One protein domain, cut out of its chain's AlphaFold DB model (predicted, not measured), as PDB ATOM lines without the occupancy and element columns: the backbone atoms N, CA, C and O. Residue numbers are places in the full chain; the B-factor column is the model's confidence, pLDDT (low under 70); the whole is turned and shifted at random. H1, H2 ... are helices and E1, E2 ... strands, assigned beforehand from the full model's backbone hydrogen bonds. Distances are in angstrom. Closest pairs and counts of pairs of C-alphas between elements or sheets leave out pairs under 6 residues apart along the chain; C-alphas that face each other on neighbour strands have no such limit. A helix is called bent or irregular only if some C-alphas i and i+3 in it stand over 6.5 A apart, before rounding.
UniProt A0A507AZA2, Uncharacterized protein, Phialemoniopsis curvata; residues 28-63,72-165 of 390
ATOM      1  N   THR A  28     177.603 111.353 221.347       76.56
ATOM      2  CA  THR A  28     177.188 112.171 220.196       76.56
ATOM      3  C   THR A  28     176.356 113.345 220.683       76.56
ATOM      4  O   THR A  28     175.286 113.142 221.249       76.56
ATOM      5  N   LEU A  29     176.847 114.565 220.473       78.00
ATOM      6  CA  LEU A  29     176.108 115.794 220.753       78.00
ATOM      7  C   LEU A  29     174.932 115.921 219.770       78.00
ATOM      8  O   LEU A  29     175.132 115.762 218.569       78.00
ATOM      9  N   MET A  30     173.718 116.145 220.282       74.88
ATOM     10  CA  MET A  30     172.484 116.157 219.484       74.88
ATOM     11  C   MET A  30     171.878 117.561 219.383       74.88
ATOM     12  O   MET A  30     171.592 118.014 218.280       74.88
ATOM     13  N   GLU A  31     171.672 118.242 220.516       78.69
ATOM     14  CA  GLU A  31     171.055 119.575 220.565       78.69
ATOM     15  C   GLU A  31     171.745 120.454 221.619       78.69
ATOM     16  O   GLU A  31     172.156 119.974 222.679       78.69
ATOM     17  N   LEU A  32     171.829 121.754 221.334       83.19
ATOM     18  CA  LEU A  32     172.179 122.804 222.287       83.19
ATOM     19  C   LEU A  32     171.038 123.825 222.322       83.19
ATOM     20  O   LEU A  32     170.447 124.148 221.292       83.19
ATOM     21  N   HIS A  33     170.732 124.329 223.511       83.31
ATOM     22  CA  HIS A  33     169.678 125.307 223.737       83.31
ATOM     23  C   HIS A  33     170.231 126.486 224.533       83.31
ATOM     24  O   HIS A  33     170.737 126.313 225.640       83.31
ATOM     25  N   SER A  34     170.068 127.691 223.999       83.00
ATOM     26  CA  SER A  34     170.349 128.954 224.680       83.00
ATOM     27  C   SER A  34     169.343 129.992 224.184       83.00
ATOM     28  O   SER A  34     169.030 130.010 222.997       83.00
ATOM     29  N   ASN A  35     168.796 130.816 225.084       64.50
ATOM     30  CA  ASN A  35     167.903 131.922 224.702       64.50
ATOM     31  C   ASN A  35     168.625 133.277 224.753       64.50
ATOM     32  O   ASN A  35     168.307 134.159 223.959       64.50
ATOM     33  N   THR A  36     169.601 133.413 225.658       60.72
ATOM     34  CA  THR A  36     170.555 134.520 225.850       60.72
ATOM     35  C   THR A  36     171.730 133.983 226.696       60.72
ATOM     36  O   THR A  36     171.609 132.918 227.306       60.72
ATOM     37  N   SER A  37     172.860 134.697 226.799       59.91
ATOM     38  CA  SER A  37     173.999 134.285 227.646       59.91
ATOM     39  C   SER A  37     173.733 134.353 229.161       59.91
ATOM     40  O   SER A  37     174.665 134.150 229.940       59.91
ATOM     41  N   GLU A  38     172.509 134.680 229.588       65.19
ATOM     42  CA  GLU A  38     172.192 134.997 230.988       65.19
ATOM     43  C   GLU A  38     171.035 134.175 231.581       65.19
ATOM     44  O   GLU A  38     170.993 134.026 232.797       65.19
ATOM     45  N   ASP A  39     170.148 133.578 230.774       81.12
ATOM     46  CA  ASP A  39     168.932 132.913 231.291       81.12
ATOM     47  C   ASP A  39     169.100 131.413 231.596       81.12
ATOM     48  O   ASP A  39     168.258 130.799 232.256       81.12
ATOM     49  N   GLY A  40     170.191 130.809 231.127       86.38
ATOM     50  CA  GLY A  40     170.455 129.379 231.251       86.38
ATOM     51  C   GLY A  40     170.788 128.721 229.918       86.38
ATOM     52  O   GLY A  40     170.819 129.354 228.860       86.38
ATOM     53  N   ALA A  41     171.073 127.427 229.985       90.31
ATOM     54  CA  ALA A  41     171.419 126.617 228.834       90.31
ATOM     55  C   ALA A  41     170.906 125.182 228.989       90.31
ATOM     56  O   ALA A  41     170.766 124.658 230.095       90.31
ATOM     57  N   GLY A  42     170.658 124.536 227.856       89.62
ATOM     58  CA  GLY A  42     170.282 123.134 227.763       89.62
ATOM     59  C   GLY A  42     171.174 122.402 226.772       89.62
ATOM     60  O   GLY A  42     171.604 122.965 225.768       89.62
ATOM     61  N   LEU A  43     171.437 121.136 227.048       89.69
ATOM     62  CA  LEU A  43     172.239 120.259 226.208       89.69
ATOM     63  C   LEU A  43     171.542 118.903 226.123       89.69
ATOM     64  O   LEU A  43     171.231 118.321 227.159       89.69
ATOM     65  N   LEU A  44     171.405 118.356 224.917       86.12
ATOM     66  CA  LEU A  44     171.024 116.965 224.682       86.12
ATOM     67  C   LEU A  44     172.153 116.234 223.955       86.12
ATOM     68  O   LEU A  44     172.601 116.660 222.891       86.12
ATOM     69  N   PHE A  45     172.576 115.088 224.480       84.19
ATOM     70  CA  PHE A  45     173.536 114.211 223.810       84.19
ATOM     71  C   PHE A  45     173.194 112.738 224.016       84.19
ATOM     72  O   PHE A  45     172.551 112.349 224.990       84.19
ATOM     73  N   ASN A  46     173.637 111.893 223.092       80.88
ATOM     74  CA  ASN A  46     173.597 110.451 223.243       80.88
ATOM     75  C   ASN A  46     174.884 109.964 223.921       80.88
ATOM     76  O   ASN A  46     175.977 110.339 223.509       80.88
ATOM     77  N   PHE A  47     174.752 109.109 224.930       82.94
ATOM     78  CA  PHE A  47     175.852 108.444 225.621       82.94
ATOM     79  C   PHE A  47     175.578 106.940 225.652       82.94
ATOM     80  O   PHE A  47     174.663 106.477 226.331       82.94
ATOM     81  N   ASN A  48     176.346 106.155 224.894       79.25
ATOM     82  CA  ASN A  48     176.194 104.701 224.785       79.25
ATOM     83  C   ASN A  48     174.751 104.248 224.461       79.25
ATOM     84  O   ASN A  48     174.281 103.224 224.953       79.25
ATOM     85  N   GLY A  49     174.031 105.004 223.624       73.44
ATOM     86  CA  GLY A  49     172.655 104.690 223.226       73.44
ATOM     87  C   GLY A  49     171.564 105.210 224.168       73.44
ATOM     88  O   GLY A  49     170.389 105.029 223.852       73.44
ATOM     89  N   LEU A  50     171.927 105.875 225.266       81.88
ATOM     90  CA  LEU A  50     171.025 106.569 226.187       81.88
ATOM     91  C   LEU A  50     171.033 108.072 225.890       81.88
ATOM     92  O   LEU A  50     172.102 108.635 225.668       81.88
ATOM     93  N   ASN A  51     169.876 108.730 225.897       85.19
ATOM     94  CA  ASN A  51     169.830 110.186 225.797       85.19
ATOM     95  C   ASN A  51     170.057 110.812 227.176       85.19
ATOM     96  O   ASN A  51     169.425 110.425 228.158       85.19
ATOM     97  N   ILE A  52     170.960 111.781 227.242       89.25
ATOM     98  CA  ILE A  52     171.256 112.559 228.438       89.25
ATOM     99  C   ILE A  52     170.920 114.014 228.142       89.25
ATOM    100  O   ILE A  52     171.481 114.600 227.214       89.25
ATOM    101  N   TYR A  53     170.019 114.583 228.939       91.50
ATOM    102  CA  TYR A  53     169.730 116.010 228.912       91.50
ATOM    103  C   TYR A  53     170.375 116.691 230.118       91.50
ATOM    104  O   TYR A  53     170.251 116.205 231.241       91.50
ATOM    105  N   VAL A  54     171.065 117.810 229.915       93.56
ATOM    106  CA  VAL A  54     171.687 118.591 230.990       93.56
ATOM    107  C   VAL A  54     171.171 120.018 230.936       93.56
ATOM    108  O   VAL A  54     171.336 120.710 229.937       93.56
ATOM    109  N   SER A  55     170.564 120.456 232.036       93.81
ATOM    110  CA  SER A  55     170.142 121.840 232.250       93.81
ATOM    111  C   SER A  55     171.178 122.588 233.075       93.81
ATOM    112  O   SER A  55     171.621 122.098 234.116       93.81
ATOM    113  N   VAL A  56     171.519 123.796 232.650       92.50
ATOM    114  CA  VAL A  56     172.394 124.719 233.370       92.50
ATOM    115  C   VAL A  56     171.599 125.989 233.630       92.50
ATOM    116  O   VAL A  56     171.124 126.626 232.696       92.50
ATOM    117  N   PHE A  57     171.445 126.351 234.898       90.62
ATOM    118  CA  PHE A  57     170.790 127.594 235.302       90.62
ATOM    119  C   PHE A  57     171.825 128.528 235.934       90.62
ATOM    120  O   PHE A  57     172.810 128.032 236.492       90.62
ATOM    121  N   PRO A  58     171.627 129.854 235.865       87.31
ATOM    122  CA  PRO A  58     172.470 130.803 236.579       87.31
ATOM    123  C   PRO A  58     172.540 130.453 238.072       87.31
ATOM    124  O   PRO A  58     171.573 129.912 238.615       87.31
ATOM    125  N   PRO A  59     173.661 130.735 238.757       81.94
ATOM    126  CA  PRO A  59     173.724 130.564 240.203       81.94
ATOM    127  C   PRO A  59     172.662 131.443 240.884       81.94
ATOM    128  O   PRO A  59     172.466 132.594 240.494       81.94
ATOM    129  N   ASP A  60     171.977 130.909 241.900       69.25
ATOM    130  CA  ASP A  60     170.954 131.652 242.645       69.25
ATOM    131  C   ASP A  60     171.551 132.960 243.203       69.25
ATOM    132  O   ASP A  60     172.565 132.946 243.906       69.25
ATOM    133  N   GLY A  61     170.937 134.098 242.858       53.72
ATOM    134  CA  GLY A  61     171.488 135.458 242.958       53.72
ATOM    135  C   GLY A  61     171.718 136.040 244.360       53.72
ATOM    136  O   GLY A  61     171.346 137.183 244.602       53.72
ATOM    137  N   ASN A  62     172.348 135.309 245.282       42.41
ATOM    138  CA  ASN A  62     172.621 135.776 246.647       42.41
ATOM    139  C   ASN A  62     174.107 135.831 247.045       42.41
ATOM    140  O   ASN A  62     174.404 136.030 248.221       42.41
ATOM    141  N   SER A  63     175.061 135.706 246.115       43.38
ATOM    142  CA  SER A  63     176.487 135.825 246.469       43.38
ATOM    143  C   SER A  63     177.379 136.379 245.355       43.38
ATOM    144  O   SER A  63     178.476 135.877 245.122       43.38
ATOM    145  N   ARG A  72     186.187 134.606 240.189       58.44
ATOM    146  CA  ARG A  72     186.121 133.383 239.383       58.44
ATOM    147  C   ARG A  72     184.664 133.221 238.959       58.44
ATOM    148  O   ARG A  72     183.811 133.017 239.819       58.44
ATOM    149  N   LYS A  73     184.384 133.345 237.658       73.00
ATOM    150  CA  LYS A  73     183.046 133.096 237.111       73.00
ATOM    151  C   LYS A  73     182.587 131.711 237.568       73.00
ATOM    152  O   LYS A  73     183.371 130.757 237.525       73.00
ATOM    153  N   SER A  74     181.337 131.610 238.018       87.06
ATOM    154  CA  SER A  74     180.771 130.311 238.383       87.06
ATOM    155  C   SER A  74     180.832 129.356 237.185       87.06
ATOM    156  O   SER A  74     180.762 129.793 236.030       87.06
ATOM    157  N   ILE A  75     180.968 128.055 237.441       89.38
ATOM    158  CA  ILE A  75     181.004 127.043 236.381       89.38
ATOM    159  C   ILE A  75     179.710 127.056 235.558       89.38
ATOM    160  O   ILE A  75     179.753 126.862 234.345       89.38
ATOM    161  N   GLN A  76     178.574 127.375 236.187       91.56
ATOM    162  CA  GLN A  76     177.300 127.565 235.499       91.56
ATOM    163  C   GLN A  76     177.352 128.757 234.540       91.56
ATOM    164  O   GLN A  76     177.021 128.604 233.369       91.56
ATOM    165  N   THR A  77     177.812 129.925 235.001       89.25
ATOM    166  CA  THR A  77     177.941 131.127 234.158       89.25
ATOM    167  C   THR A  77     178.890 130.884 232.984       89.25
ATOM    168  O   THR A  77     178.597 131.299 231.865       89.25
ATOM    169  N   HIS A  78     180.008 130.193 233.224       89.56
ATOM    170  CA  HIS A  78     180.958 129.814 232.175       89.56
ATOM    171  C   HIS A  78     180.310 128.910 231.122       89.56
ATOM    172  O   HIS A  78     180.360 129.215 229.935       89.56
ATOM    173  N   LEU A  79     179.619 127.849 231.549       89.75
ATOM    174  CA  LEU A  79     178.939 126.934 230.630       89.75
ATOM    175  C   LEU A  79     177.799 127.596 229.854       89.75
ATOM    176  O   LEU A  79     177.656 127.327 228.667       89.75
ATOM    177  N   ILE A  80     177.011 128.474 230.482       89.62
ATOM    178  CA  ILE A  80     175.955 129.221 229.780       89.62
ATOM    179  C   ILE A  80     176.572 130.087 228.673       89.62
ATOM    180  O   ILE A  80     176.044 130.128 227.562       89.62
ATOM    181  N   GLN A  81     177.718 130.725 228.939       87.44
ATOM    182  CA  GLN A  81     178.446 131.507 227.938       87.44
ATOM    183  C   GLN A  81     178.993 130.628 226.811       87.44
ATOM    184  O   GLN A  81     178.786 130.964 225.648       87.44
ATOM    185  N   LEU A  82     179.633 129.499 227.130       87.88
ATOM    186  CA  LEU A  82     180.144 128.569 226.121       87.88
ATOM    187  C   LEU A  82     179.029 128.004 225.239       87.88
ATOM    188  O   LEU A  82     179.176 127.977 224.023       87.88
ATOM    189  N   VAL A  83     177.897 127.591 225.821       86.62
ATOM    190  CA  VAL A  83     176.749 127.104 225.042       86.62
ATOM    191  C   VAL A  83     176.165 128.230 224.194       86.62
ATOM    192  O   VAL A  83     175.856 128.003 223.027       86.62
ATOM    193  N   GLY A  84     176.059 129.444 224.738       84.00
ATOM    194  CA  GLY A  84     175.632 130.622 223.984       84.00
ATOM    195  C   GLY A  84     176.528 130.894 222.774       84.00
ATOM    196  O   GLY A  84     176.012 131.072 221.676       84.00
ATOM    197  N   LEU A  85     177.855 130.852 222.951       82.25
ATOM    198  CA  LEU A  85     178.838 130.993 221.871       82.25
ATOM    199  C   LEU A  85     178.734 129.851 220.859       82.25
ATOM    200  O   LEU A  85     178.641 130.113 219.663       82.25
ATOM    201  N   ALA A  86     178.659 128.601 221.316       79.69
ATOM    202  CA  ALA A  86     178.493 127.441 220.447       79.69
ATOM    203  C   ALA A  86     177.210 127.519 219.605       79.69
ATOM    204  O   ALA A  86     177.208 127.129 218.441       79.69
ATOM    205  N   CYS A  87     176.142 128.109 220.149       75.38
ATOM    206  CA  CYS A  87     174.896 128.378 219.430       75.38
ATOM    207  C   CYS A  87     174.994 129.541 218.422       75.38
ATOM    208  O   CYS A  87     173.979 129.867 217.805       75.38
ATOM    209  N   THR A  88     176.152 130.194 218.258       71.12
ATOM    210  CA  THR A  88     176.384 131.213 217.210       71.12
ATOM    211  C   THR A  88     177.097 130.662 215.975       71.12
ATOM    212  O   THR A  88     177.050 131.302 214.924       71.12
ATOM    213  N   PHE A  89     177.730 129.488 216.070       62.44
ATOM    214  CA  PHE A  89     178.448 128.871 214.957       62.44
ATOM    215  C   PHE A  89     177.519 128.067 214.046       62.44
ATOM    216  O   PHE A  89     176.614 127.382 214.512       62.44
ATOM    217  N   GLU A  90     177.801 128.099 212.738       51.00
ATOM    218  CA  GLU A  90     177.041 127.340 211.734       51.00
ATOM    219  C   GLU A  90     177.180 125.816 211.871       51.00
ATOM    220  O   GLU A  90     176.271 125.067 211.497       51.00
ATOM    221  N   LEU A  91     178.305 125.360 212.426       51.94
ATOM    222  CA  LEU A  91     178.628 123.958 212.667       51.94
ATOM    223  C   LEU A  91     179.187 123.805 214.082       51.94
ATOM    224  O   LEU A  91     180.182 124.433 214.439       51.94
ATOM    225  N   ILE A  92     178.561 122.936 214.875       52.91
ATOM    226  CA  ILE A  92     178.983 122.651 216.254       52.91
ATOM    227  C   ILE A  92     180.342 121.928 216.263       52.91
ATOM    228  O   ILE A  92     181.147 122.144 217.158       52.91
ATOM    229  N   GLU A  93     180.634 121.109 215.247       52.34
ATOM    230  CA  GLU A  93     181.853 120.285 215.180       52.34
ATOM    231  C   GLU A  93     183.153 121.093 215.014       52.34
ATOM    232  O   GLU A  93     184.215 120.607 215.401       52.34
ATOM    233  N   ASP A  94     183.068 122.329 214.513       54.59
ATOM    234  CA  ASP A  94     184.217 123.228 214.329       54.59
ATOM    235  C   ASP A  94     184.373 124.240 215.481       54.59
ATOM    236  O   ASP A  94     185.231 125.122 215.440       54.59
ATOM    237  N   CYS A  95     183.533 124.128 216.512       69.81
ATOM    238  CA  CYS A  95     183.466 125.065 217.624       69.81
ATOM    239  C   CYS A  95     184.210 124.498 218.843       69.81
ATOM    240  O   CYS A  95     183.768 123.521 219.458       69.81
ATOM    241  N   GLU A  96     185.335 125.126 219.206       79.25
ATOM    242  CA  GLU A  96     186.139 124.767 220.385       79.25
ATOM    243  C   GLU A  96     185.307 124.826 221.678       79.25
ATOM    244  O   GLU A  96     185.488 124.010 222.584       79.25
ATOM    245  N   GLU A  97     184.327 125.727 221.741       83.31
ATOM    246  CA  GLU A  97     183.430 125.883 222.881       83.31
ATOM    247  C   GLU A  97     182.518 124.664 223.063       83.31
ATOM    248  O   GLU A  97     182.267 124.246 224.195       83.31
ATOM    249  N   SER A  98     182.064 124.032 221.976       78.25
ATOM    250  CA  SER A  98     181.272 122.799 222.063       78.25
ATOM    251  C   SER A  98     182.093 121.638 222.633       78.25
ATOM    252  O   SER A  98     181.591 120.846 223.438       78.25
ATOM    253  N   TRP A  99     183.379 121.573 222.270       81.56
ATOM    254  CA  TRP A  99     184.317 120.589 222.794       81.56
ATOM    255  C   TRP A  99     184.535 120.792 224.291       81.56
ATOM    256  O   TRP A  99     184.474 119.832 225.063       81.56
ATOM    257  N   GLU A 100     184.731 122.040 224.716       86.81
ATOM    258  CA  GLU A 100     184.901 122.375 226.126       86.81
ATOM    259  C   GLU A 100     183.651 122.025 226.948       86.81
ATOM    260  O   GLU A 100     183.761 121.347 227.974       86.81
ATOM    261  N   VAL A 101     182.454 122.383 226.462       88.06
ATOM    262  CA  VAL A 101     181.172 122.013 227.093       88.06
ATOM    263  C   VAL A 101     181.071 120.498 227.268       88.06
ATOM    264  O   VAL A 101     180.775 120.013 228.366       88.06
ATOM    265  N   MET A 102     181.349 119.738 226.204       87.81
ATOM    266  CA  MET A 102     181.280 118.279 226.243       87.81
ATOM    267  C   MET A 102     182.331 117.676 227.174       87.81
ATOM    268  O   MET A 102     182.013 116.723 227.887       87.81
ATOM    269  N   SER A 103     183.545 118.224 227.237       86.75
ATOM    270  CA  SER A 103     184.568 117.764 228.183       86.75
ATOM    271  C   SER A 103     184.106 117.965 229.624       86.75
ATOM    272  O   SER A 103     184.069 117.003 230.385       86.75
ATOM    273  N   ILE A 104     183.659 119.174 229.984       90.25
ATOM    274  CA  ILE A 104     183.220 119.503 231.350       90.25
ATOM    275  C   ILE A 104     182.085 118.574 231.797       90.25
ATOM    276  O   ILE A 104     182.123 117.999 232.888       90.25
ATOM    277  N   ILE A 105     181.072 118.404 230.946       92.06
ATOM    278  CA  ILE A 105     179.872 117.634 231.286       92.06
ATOM    279  C   ILE A 105     180.156 116.137 231.310       92.06
ATOM    280  O   ILE A 105     179.694 115.435 232.216       92.06
ATOM    281  N   THR A 106     180.923 115.628 230.342       89.38
ATOM    282  CA  THR A 106     181.277 114.209 230.345       89.38
ATOM    283  C   THR A 106     182.196 113.878 231.506       89.38
ATOM    284  O   THR A 106     181.962 112.854 232.134       89.38
ATOM    285  N   ASP A 107     183.148 114.728 231.884       89.56
ATOM    286  CA  ASP A 107     184.030 114.468 233.025       89.56
ATOM    287  C   ASP A 107     183.278 114.504 234.361       89.56
ATOM    288  O   ASP A 107     183.462 113.609 235.190       89.56
ATOM    289  N   ALA A 108     182.349 115.450 234.534       92.00
ATOM    290  CA  ALA A 108     181.485 115.510 235.714       92.00
ATOM    291  C   ALA A 108     180.545 114.295 235.822       92.00
ATOM    292  O   ALA A 108     180.270 113.792 236.915       92.00
ATOM    293  N   GLY A 109     180.031 113.813 234.686       91.44
ATOM    294  CA  GLY A 109     178.952 112.830 234.644       91.44
ATOM    295  C   GLY A 109     179.331 111.404 234.277       91.44
ATOM    296  O   GLY A 109     178.512 110.509 234.485       91.44
ATOM    297  N   ARG A 110     180.543 111.140 233.768       90.50
ATOM    298  CA  ARG A 110     180.900 109.877 233.082       90.50
ATOM    299  C   ARG A 110     180.472 108.633 233.842       90.50
ATOM    300  O   ARG A 110     179.894 107.711 233.271       90.50
ATOM    301  N   LYS A 111     180.760 108.591 235.145       90.44
ATOM    302  CA  LYS A 111     180.436 107.443 235.999       90.44
ATOM    303  C   LYS A 111     178.924 107.251 236.136       90.44
ATOM    304  O   LYS A 111     178.450 106.119 236.026       90.44
ATOM    305  N   ALA A 112     178.183 108.336 236.348       90.25
ATOM    306  CA  ALA A 112     176.728 108.310 236.432       90.25
ATOM    307  C   ALA A 112     176.113 107.895 235.089       90.25
ATOM    308  O   ALA A 112     175.278 106.996 235.064       90.25
ATOM    309  N   PHE A 113     176.599 108.453 233.977       90.94
ATOM    310  CA  PHE A 113     176.127 108.130 232.632       90.94
ATOM    311  C   PHE A 113     176.397 106.676 232.251       90.94
ATOM    312  O   PHE A 113     175.500 106.008 231.751       90.94
ATOM    313  N   ARG A 114     177.593 106.141 232.538       88.94
ATOM    314  CA  ARG A 114     177.902 104.716 232.324       88.94
ATOM    315  C   ARG A 114     176.982 103.819 233.145       88.94
ATOM    316  O   ARG A 114     176.411 102.881 232.602       88.94
ATOM    317  N   SER A 115     176.808 104.125 234.432       88.12
ATOM    318  CA  SER A 115     175.907 103.362 235.300       88.12
ATOM    319  C   SER A 115     174.471 103.393 234.779       88.12
ATOM    320  O   SER A 115     173.813 102.358 234.732       88.12
ATOM    321  N   ALA A 116     174.001 104.568 234.362       86.06
ATOM    322  CA  ALA A 116     172.673 104.765 233.813       86.06
ATOM    323  C   ALA A 116     172.495 104.034 232.479       86.06
ATOM    324  O   ALA A 116     171.519 103.316 232.322       86.06
ATOM    325  N   ALA A 117     173.449 104.127 231.551       81.75
ATOM    326  CA  ALA A 117     173.400 103.436 230.265       81.75
ATOM    327  C   ALA A 117     173.425 101.905 230.427       81.75
ATOM    328  O   ALA A 117     172.683 101.204 229.742       81.75
ATOM    329  N   CYS A 118     174.222 101.379 231.367       80.75
ATOM    330  CA  CYS A 118     174.227  99.953 231.702       80.75
ATOM    331  C   CYS A 118     172.898  99.490 232.314       80.75
ATOM    332  O   CYS A 118     172.450  98.382 232.023       80.75
ATOM    333  N   ALA A 119     172.281 100.316 233.162       77.31
ATOM    334  CA  ALA A 119     171.008 100.005 233.806       77.31
ATOM    335  C   ALA A 119     169.806 100.201 232.874       77.31
ATOM    336  O   ALA A 119     168.808  99.499 233.016       77.31
ATOM    337  N   ALA A 120     169.898 101.148 231.936       67.62
ATOM    338  CA  ALA A 120     168.765 101.612 231.160       67.62
ATOM    339  C   ALA A 120     168.164 100.488 230.328       67.62
ATOM    340  O   ALA A 120     166.946 100.385 230.327       67.62
ATOM    341  N   LEU A 121     168.956  99.622 229.679       57.16
ATOM    342  CA  LEU A 121     168.397  98.503 228.915       57.16
ATOM    343  C   LEU A 121     169.383  97.326 228.770       57.16
ATOM    344  O   LEU A 121     170.465  97.494 228.199       57.16
ATOM    345  N   PRO A 122     168.996  96.100 229.164       52.94
ATOM    346  CA  PRO A 122     169.693  94.900 228.736       52.94
ATOM    347  C   PRO A 122     169.561  94.729 227.214       52.94
ATOM    348  O   PRO A 122     168.494  94.924 226.637       52.94
ATOM    349  N   TRP A 123     170.638  94.311 226.545       45.53
ATOM    350  CA  TRP A 123     170.710  94.143 225.080       45.53
ATOM    351  C   TRP A 123     169.715  93.107 224.512       45.53
ATOM    352  O   TRP A 123     169.628  92.922 223.304       45.53
ATOM    353  N   HIS A 124     168.986  92.410 225.384       46.28
ATOM    354  CA  HIS A 124     168.133  91.261 225.092       46.28
ATOM    355  C   HIS A 124     166.627  91.579 225.071       46.28
ATOM    356  O   HIS A 124     165.840  90.723 224.677       46.28
ATOM    357  N   THR A 125     166.200  92.791 225.442       57.62
ATOM    358  CA  THR A 125     164.827  93.244 225.161       57.62
ATOM    359  C   THR A 125     164.720  93.672 223.699       57.62
ATOM    360  O   THR A 125     165.401  94.608 223.283       57.62
ATOM    361  N   LEU A 126     163.876  92.974 222.927       58.91
ATOM    362  CA  LEU A 126     163.519  93.353 221.556       58.91
ATOM    363  C   LEU A 126     163.028  94.803 221.559       58.91
ATOM    364  O   LEU A 126     161.997  95.107 222.156       58.91
ATOM    365  N   ARG A 127     163.788  95.683 220.908       79.12
ATOM    366  CA  ARG A 127     163.404  97.078 220.711       79.12
ATOM    367  C   ARG A 127     162.504  97.181 219.494       79.12
ATOM    368  O   ARG A 127     162.699  96.473 218.507       79.12
ATOM    369  N   THR A 128     161.541  98.078 219.557       89.81
ATOM    370  CA  THR A 128     160.790  98.523 218.390       89.81
ATOM    371  C   THR A 128     161.591  99.585 217.635       89.81
ATOM    372  O   THR A 128     162.514 100.202 218.175       89.81
ATOM    373  N   ALA A 129     161.247  99.824 216.373       88.88
ATOM    374  CA  ALA A 129     161.794 100.930 215.594       88.88
ATOM    375  C   ALA A 129     161.557 102.285 216.291       88.88
ATOM    376  O   ALA A 129     162.418 103.164 216.240       88.88
ATOM    377  N   HIS A 130     160.434 102.425 217.004       86.81
ATOM    378  CA  HIS A 130     160.110 103.604 217.806       86.81
ATOM    379  C   HIS A 130     161.145 103.862 218.914       86.81
ATOM    380  O   HIS A 130     161.634 104.983 219.051       86.81
ATOM    381  N   ASP A 131     161.575 102.814 219.626       81.94
ATOM    382  CA  ASP A 131     162.567 102.914 220.712       81.94
ATOM    383  C   ASP A 131     163.958 103.354 220.220       81.94
ATOM    384  O   ASP A 131     164.798 103.801 221.004       81.94
ATOM    385  N   LEU A 132     164.243 103.210 218.917       78.75
ATOM    386  CA  LEU A 132     165.474 103.727 218.314       78.75
ATOM    387  C   LEU A 132     165.398 105.215 217.968       78.75
ATOM    388  O   LEU A 132     166.453 105.848 217.848       78.75
ATOM    389  N   MET A 133     164.196 105.751 217.752       76.94
ATOM    390  CA  MET A 133     163.993 107.167 217.442       76.94
ATOM    391  C   MET A 133     163.917 108.022 218.697       76.94
ATOM    392  O   MET A 133     164.477 109.114 218.715       76.94
ATOM    393  N   VAL A 134     163.281 107.497 219.745       72.44
ATOM    394  CA  VAL A 134     163.158 108.149 221.050       72.44
ATOM    395  C   VAL A 134     163.820 107.244 222.092       72.44
ATOM    396  O   VAL A 134     163.131 106.503 222.795       72.44
ATOM    397  N   PRO A 135     165.168 107.226 222.167       70.62
ATOM    398  CA  PRO A 135     165.847 106.495 223.222       70.62
ATOM    399  C   PRO A 135     165.376 107.005 224.588       70.62
ATOM    400  O   PRO A 135     165.021 108.183 224.705       70.62
ATOM    401  N   PRO A 136     165.435 106.168 225.637       76.88
ATOM    402  CA  PRO A 136     165.209 106.638 226.995       76.88
ATOM    403  C   PRO A 136     166.073 107.871 227.277       76.88
ATOM    404  O   PRO A 136     167.253 107.894 226.917       76.88
ATOM    405  N   GLN A 137     165.472 108.884 227.894       83.94
ATOM    406  CA  GLN A 137     166.150 110.108 228.300       83.94
ATOM    407  C   GLN A 137     166.287 110.137 229.819       83.94
ATOM    408  O   GLN A 137     165.351 109.784 230.536       83.94
ATOM    409  N   ILE A 138     167.454 110.561 230.297       89.25
ATOM    410  CA  ILE A 138     167.686 110.896 231.700       89.25
ATOM    411  C   ILE A 138     168.164 112.337 231.771       89.25
ATOM    412  O   ILE A 138     169.062 112.741 231.028       89.25
ATOM    413  N   SER A 139     167.570 113.085 232.692       92.00
ATOM    414  CA  SER A 139     167.768 114.523 232.790       92.00
ATOM    415  C   SER A 139     168.543 114.873 234.050       92.00
ATOM    416  O   SER A 139     168.295 114.352 235.139       92.00
ATOM    417  N   TYR A 140     169.517 115.757 233.882       94.56
ATOM    418  CA  TYR A 140     170.375 116.261 234.937       94.56
ATOM    419  C   TYR A 140     170.337 117.784 234.970       94.56
ATOM    420  O   TYR A 140     170.114 118.452 233.962       94.56
ATOM    421  N   ARG A 141     170.627 118.338 236.142       94.00
ATOM    422  CA  ARG A 141     170.984 119.736 236.336       94.00
ATOM    423  C   ARG A 141     172.444 119.827 236.736       94.00
ATOM    424  O   ARG A 141     172.870 119.107 237.638       94.00
ATOM    425  N   LEU A 142     173.188 120.717 236.091       93.88
ATOM    426  CA  LEU A 142     174.547 121.041 236.495       93.88
ATOM    427  C   LEU A 142     174.536 122.137 237.559       93.88
ATOM    428  O   LEU A 142     173.907 123.181 237.389       93.88
ATOM    429  N   VAL A 143     175.261 121.890 238.644       91.19
ATOM    430  CA  VAL A 143     175.497 122.836 239.736       91.19
ATOM    431  C   VAL A 143     176.990 122.880 240.057       91.19
ATOM    432  O   VAL A 143     177.685 121.879 239.901       91.19
ATOM    433  N   GLY A 144     177.493 124.036 240.482       87.88
ATOM    434  CA  GLY A 144     178.823 124.155 241.076       87.88
ATOM    435  C   GLY A 144     178.799 123.732 242.543       87.88
ATOM    436  O   GLY A 144     177.878 124.106 243.270       87.88
ATOM    437  N   ASP A 145     179.787 122.953 242.980       85.75
ATOM    438  CA  ASP A 145     180.012 122.697 244.406       85.75
ATOM    439  C   ASP A 145     180.730 123.876 245.101       85.75
ATOM    440  O   ASP A 145     180.977 124.925 244.501       85.75
ATOM    441  N   GLU A 146     181.097 123.705 246.374       83.50
ATOM    442  CA  GLU A 146     181.814 124.714 247.173       83.50
ATOM    443  C   GLU A 146     183.162 125.147 246.558       83.50
ATOM    444  O   GLU A 146     183.644 126.246 246.829       83.50
ATOM    445  N   ASN A 147     183.761 124.308 245.706       85.12
ATOM    446  CA  ASN A 147     185.011 124.580 244.997       85.12
ATOM    447  C   ASN A 147     184.781 125.036 243.549       85.12
ATOM    448  O   ASN A 147     185.746 125.159 242.788       85.12
ATOM    449  N   ASN A 148     183.526 125.304 243.168       85.69
ATOM    450  CA  ASN A 148     183.104 125.602 241.802       85.69
ATOM    451  C   ASN A 148     183.376 124.441 240.820       85.69
ATOM    452  O   ASN A 148     183.546 124.664 239.620       85.69
ATOM    453  N   CYS A 149     183.442 123.201 241.313       87.62
ATOM    454  CA  CYS A 149     183.539 122.010 240.477       87.62
ATOM    455  C   CYS A 149     182.145 121.605 239.962       87.62
ATOM    456  O   CYS A 149     181.167 121.682 240.709       87.62
ATOM    457  N   PRO A 150     182.028 121.160 238.698       91.19
ATOM    458  CA  PRO A 150     180.754 120.760 238.114       91.19
ATOM    459  C   PRO A 150     180.231 119.461 238.745       91.19
ATOM    460  O   PRO A 150     180.914 118.436 238.754       91.19
ATOM    461  N   VAL A 151     178.985 119.487 239.212       92.25
ATOM    462  CA  VAL A 151     178.257 118.335 239.756       92.25
ATOM    463  C   VAL A 151     176.922 118.201 239.034       92.25
ATOM    464  O   VAL A 151     176.214 119.183 238.823       92.25
ATOM    465  N   LEU A 152     176.559 116.972 238.660       93.38
ATOM    466  CA  LEU A 152     175.281 116.673 238.013       93.38
ATOM    467  C   LEU A 152     174.294 116.054 239.000       93.38
ATOM    468  O   LEU A 152     174.571 115.027 239.619       93.38
ATOM    469  N   VAL A 153     173.114 116.656 239.091       92.69
ATOM    470  CA  VAL A 153     172.008 116.219 239.948       92.69
ATOM    471  C   VAL A 153     170.873 115.722 239.066       92.69
ATOM    472  O   VAL A 153     170.504 116.402 238.116       92.69
ATOM    473  N   LEU A 154     170.319 114.545 239.357       92.50
ATOM    474  CA  LEU A 154     169.156 114.020 238.632       92.50
ATOM    475  C   LEU A 154     167.946 114.939 238.819       92.50
ATOM    476  O   LEU A 154     167.661 115.372 239.936       92.50
ATOM    477  N   VAL A 155     167.224 115.193 237.734       90.69
ATOM    478  CA  VAL A 155     166.008 116.011 237.728       90.69
ATOM    479  C   VAL A 155     164.913 115.352 236.899       90.69
ATOM    480  O   VAL A 155     165.183 114.510 236.043       90.69
ATOM    481  N   ASN A 156     163.669 115.748 237.154       86.94
ATOM    482  CA  ASN A 156     162.538 115.334 236.326       86.94
ATOM    483  C   ASN A 156     162.454 116.203 235.062       86.94
ATOM    484  O   ASN A 156     162.920 117.341 235.061       86.94
ATOM    485  N   ASN A 157     161.776 115.709 234.024       78.88
ATOM    486  CA  ASN A 157     161.659 116.415 232.740       78.88
ATOM    487  C   ASN A 157     160.974 117.794 232.857       78.88
ATOM    488  O   ASN A 157     161.242 118.689 232.067       78.88
ATOM    489  N   GLU A 158     160.126 118.005 233.869       82.94
ATOM    490  CA  GLU A 158     159.492 119.307 234.160       82.94
ATOM    491  C   GLU A 158     160.488 120.389 234.609       82.94
ATOM    492  O   GLU A 158     160.159 121.571 234.638       82.94
ATOM    493  N   GLN A 159     161.699 119.984 234.996       83.19
ATOM    494  CA  GLN A 159     162.769 120.856 235.478       83.19
ATOM    495  C   GLN A 159     163.861 121.078 234.420       83.19
ATOM    496  O   GLN A 159     164.904 121.658 234.745       83.19
ATOM    497  N   GLU A 160     163.643 120.587 233.196       86.44
ATOM    498  CA  GLU A 160     164.518 120.818 232.051       86.44
ATOM    499  C   GLU A 160     164.473 122.285 231.624       86.44
ATOM    500  O   GLU A 160     163.422 122.922 231.644       86.44
ATOM    501  N   TYR A 161     165.623 122.821 231.213       84.94
ATOM    502  CA  TYR A 161     165.717 124.183 230.689       84.94
ATOM    503  C   TYR A 161     164.841 124.390 229.439       84.94
ATOM    504  O   TYR A 161     164.173 125.414 229.305       84.94
ATOM    505  N   ALA A 162     164.823 123.413 228.531       80.81
ATOM    506  CA  ALA A 162     164.002 123.430 227.328       80.81
ATOM    507  C   ALA A 162     163.520 122.019 226.978       80.81
ATOM    508  O   ALA A 162     164.231 121.044 227.198       80.81
ATOM    509  N   THR A 163     162.335 121.913 226.377       72.44
ATOM    510  CA  THR A 163     161.840 120.636 225.851       72.44
ATOM    511  C   THR A 163     162.606 120.262 224.576       72.44
ATOM    512  O   THR A 163     162.556 121.043 223.614       72.44
ATOM    513  N   PRO A 164     163.251 119.078 224.521       67.56
ATOM    514  CA  PRO A 164     163.888 118.566 223.309       67.56
ATOM    515  C   PRO A 164     162.959 118.621 222.098       67.56
ATOM    516  O   PRO A 164     161.767 118.308 222.214       67.56
ATOM    517  N   ARG A 165     163.485 118.962 220.917       63.72
ATOM    518  CA  ARG A 165     162.659 119.102 219.699       63.72
ATOM    519  C   ARG A 165     161.913 117.819 219.344       63.72
ATOM    520  O   ARG A 165     160.743 117.870 218.977       63.72
TER     521      ARG A 165
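This is residues 28 to 63 and 72 to 165 of the 390 residues of an uncharacterized protein of Phialemoniopsis curvata (UniProt A0A507AZA2). One strongly twisted sheet of five strands makes a wall, with H1 and the bent helix H2 packed over one face, while the last printed stretch, residues 156 to 165, crosses the other. Residues 122 to 131, of which 129 to 131 belong to H3, stick out beyond the compact body. The printed part has 130 residues with three named helices and five named strands, in the order E1 E2 E3 H1 H2 H3 E4 E5; the sheet's order is E1 E2 E3 E4 E5, mixed, and the class is mixed, helices and strands. The whole is compact, with a radius of gyration of the C-alphas of 15.0 A and spans of 50 by 35 by 25 A.

E1, residues 28 to 34, E2, residues 41 to 47, and E3, residues 50 to 56, form a meander, each strand the antiparallel neighbour of the one before, in two hairpins. N 33 and O 42 are 2.8 A apart, and N 43 and O 54 are 2.9 A apart, both within hydrogen-bond range. E4, residues 137 to 144, is parallel to E3, with N 55 and O 140 at 2.8 A. E5, residues 150 to 155, forms an antiparallel hairpin with E4, with N 153 and O 141 at 2.9 A. H1, residues 75 to 86, is on the sheet at a height of 7.3 A and runs across the strands, at 80 degrees to E2 on the local plane; the closest C-alphas of H1 and E2 are those of Ile 80 and Ala 41, 5.3 A apart. H2, residues 96 to 120, was assigned as one helix by its hydrogen bonds but is bent, with C-alphas 108 and 111 8.1 A apart; its arms H2a, residues 96 to 108, and H2b, residues 111 to 120, are about perpendicular at 76 degrees. H1, H2a and H2b make two layers with the sheet, helices on one face of it. H2a touches H1 with residues 97 to 101 alone, closest at the C-alphas of Glu 97 and Leu 82, 5.3 A apart; this helical hairpin runs opposite ways at a tilt of 37 degrees, only just steep. The closest C-alphas of H2b and E3 are those of Ala 117 and Leu 50, 5.7 A apart. H3, residues 129 to 133, is not on the sheet and touches no helix. Every O i to N i+4 pair is within hydrogen-bond range in H1, H2a, H2b and H3.

E1 begins at C-alpha 28, (177.188, 112.171, 220.196), and is 18.7 A long; E2 measures 19.0 A, E3 19.6 A, E4 22.8 A and E5 15.5 A. H1 measures 16.1 A, H2a 18.5 A, H2b 13.9 A and H3 6.9 A. E5 ends at C-alpha 155, (166.008, 116.011, 237.728).

The C-alphas farthest apart, those of Ser 63 and Leu 126, are 50.9 A apart. Residues 64 to 71 are not printed, and C-alphas 63 and 72 are 12.2 A apart across this cut. Of the links that are printed whole, none is long. The mean pLDDT of the printed part is 80.0; it is under 70 at residues 35 to 38, 60 to 63, 72, 89 to 95, 120 to 126 and 164 to 165.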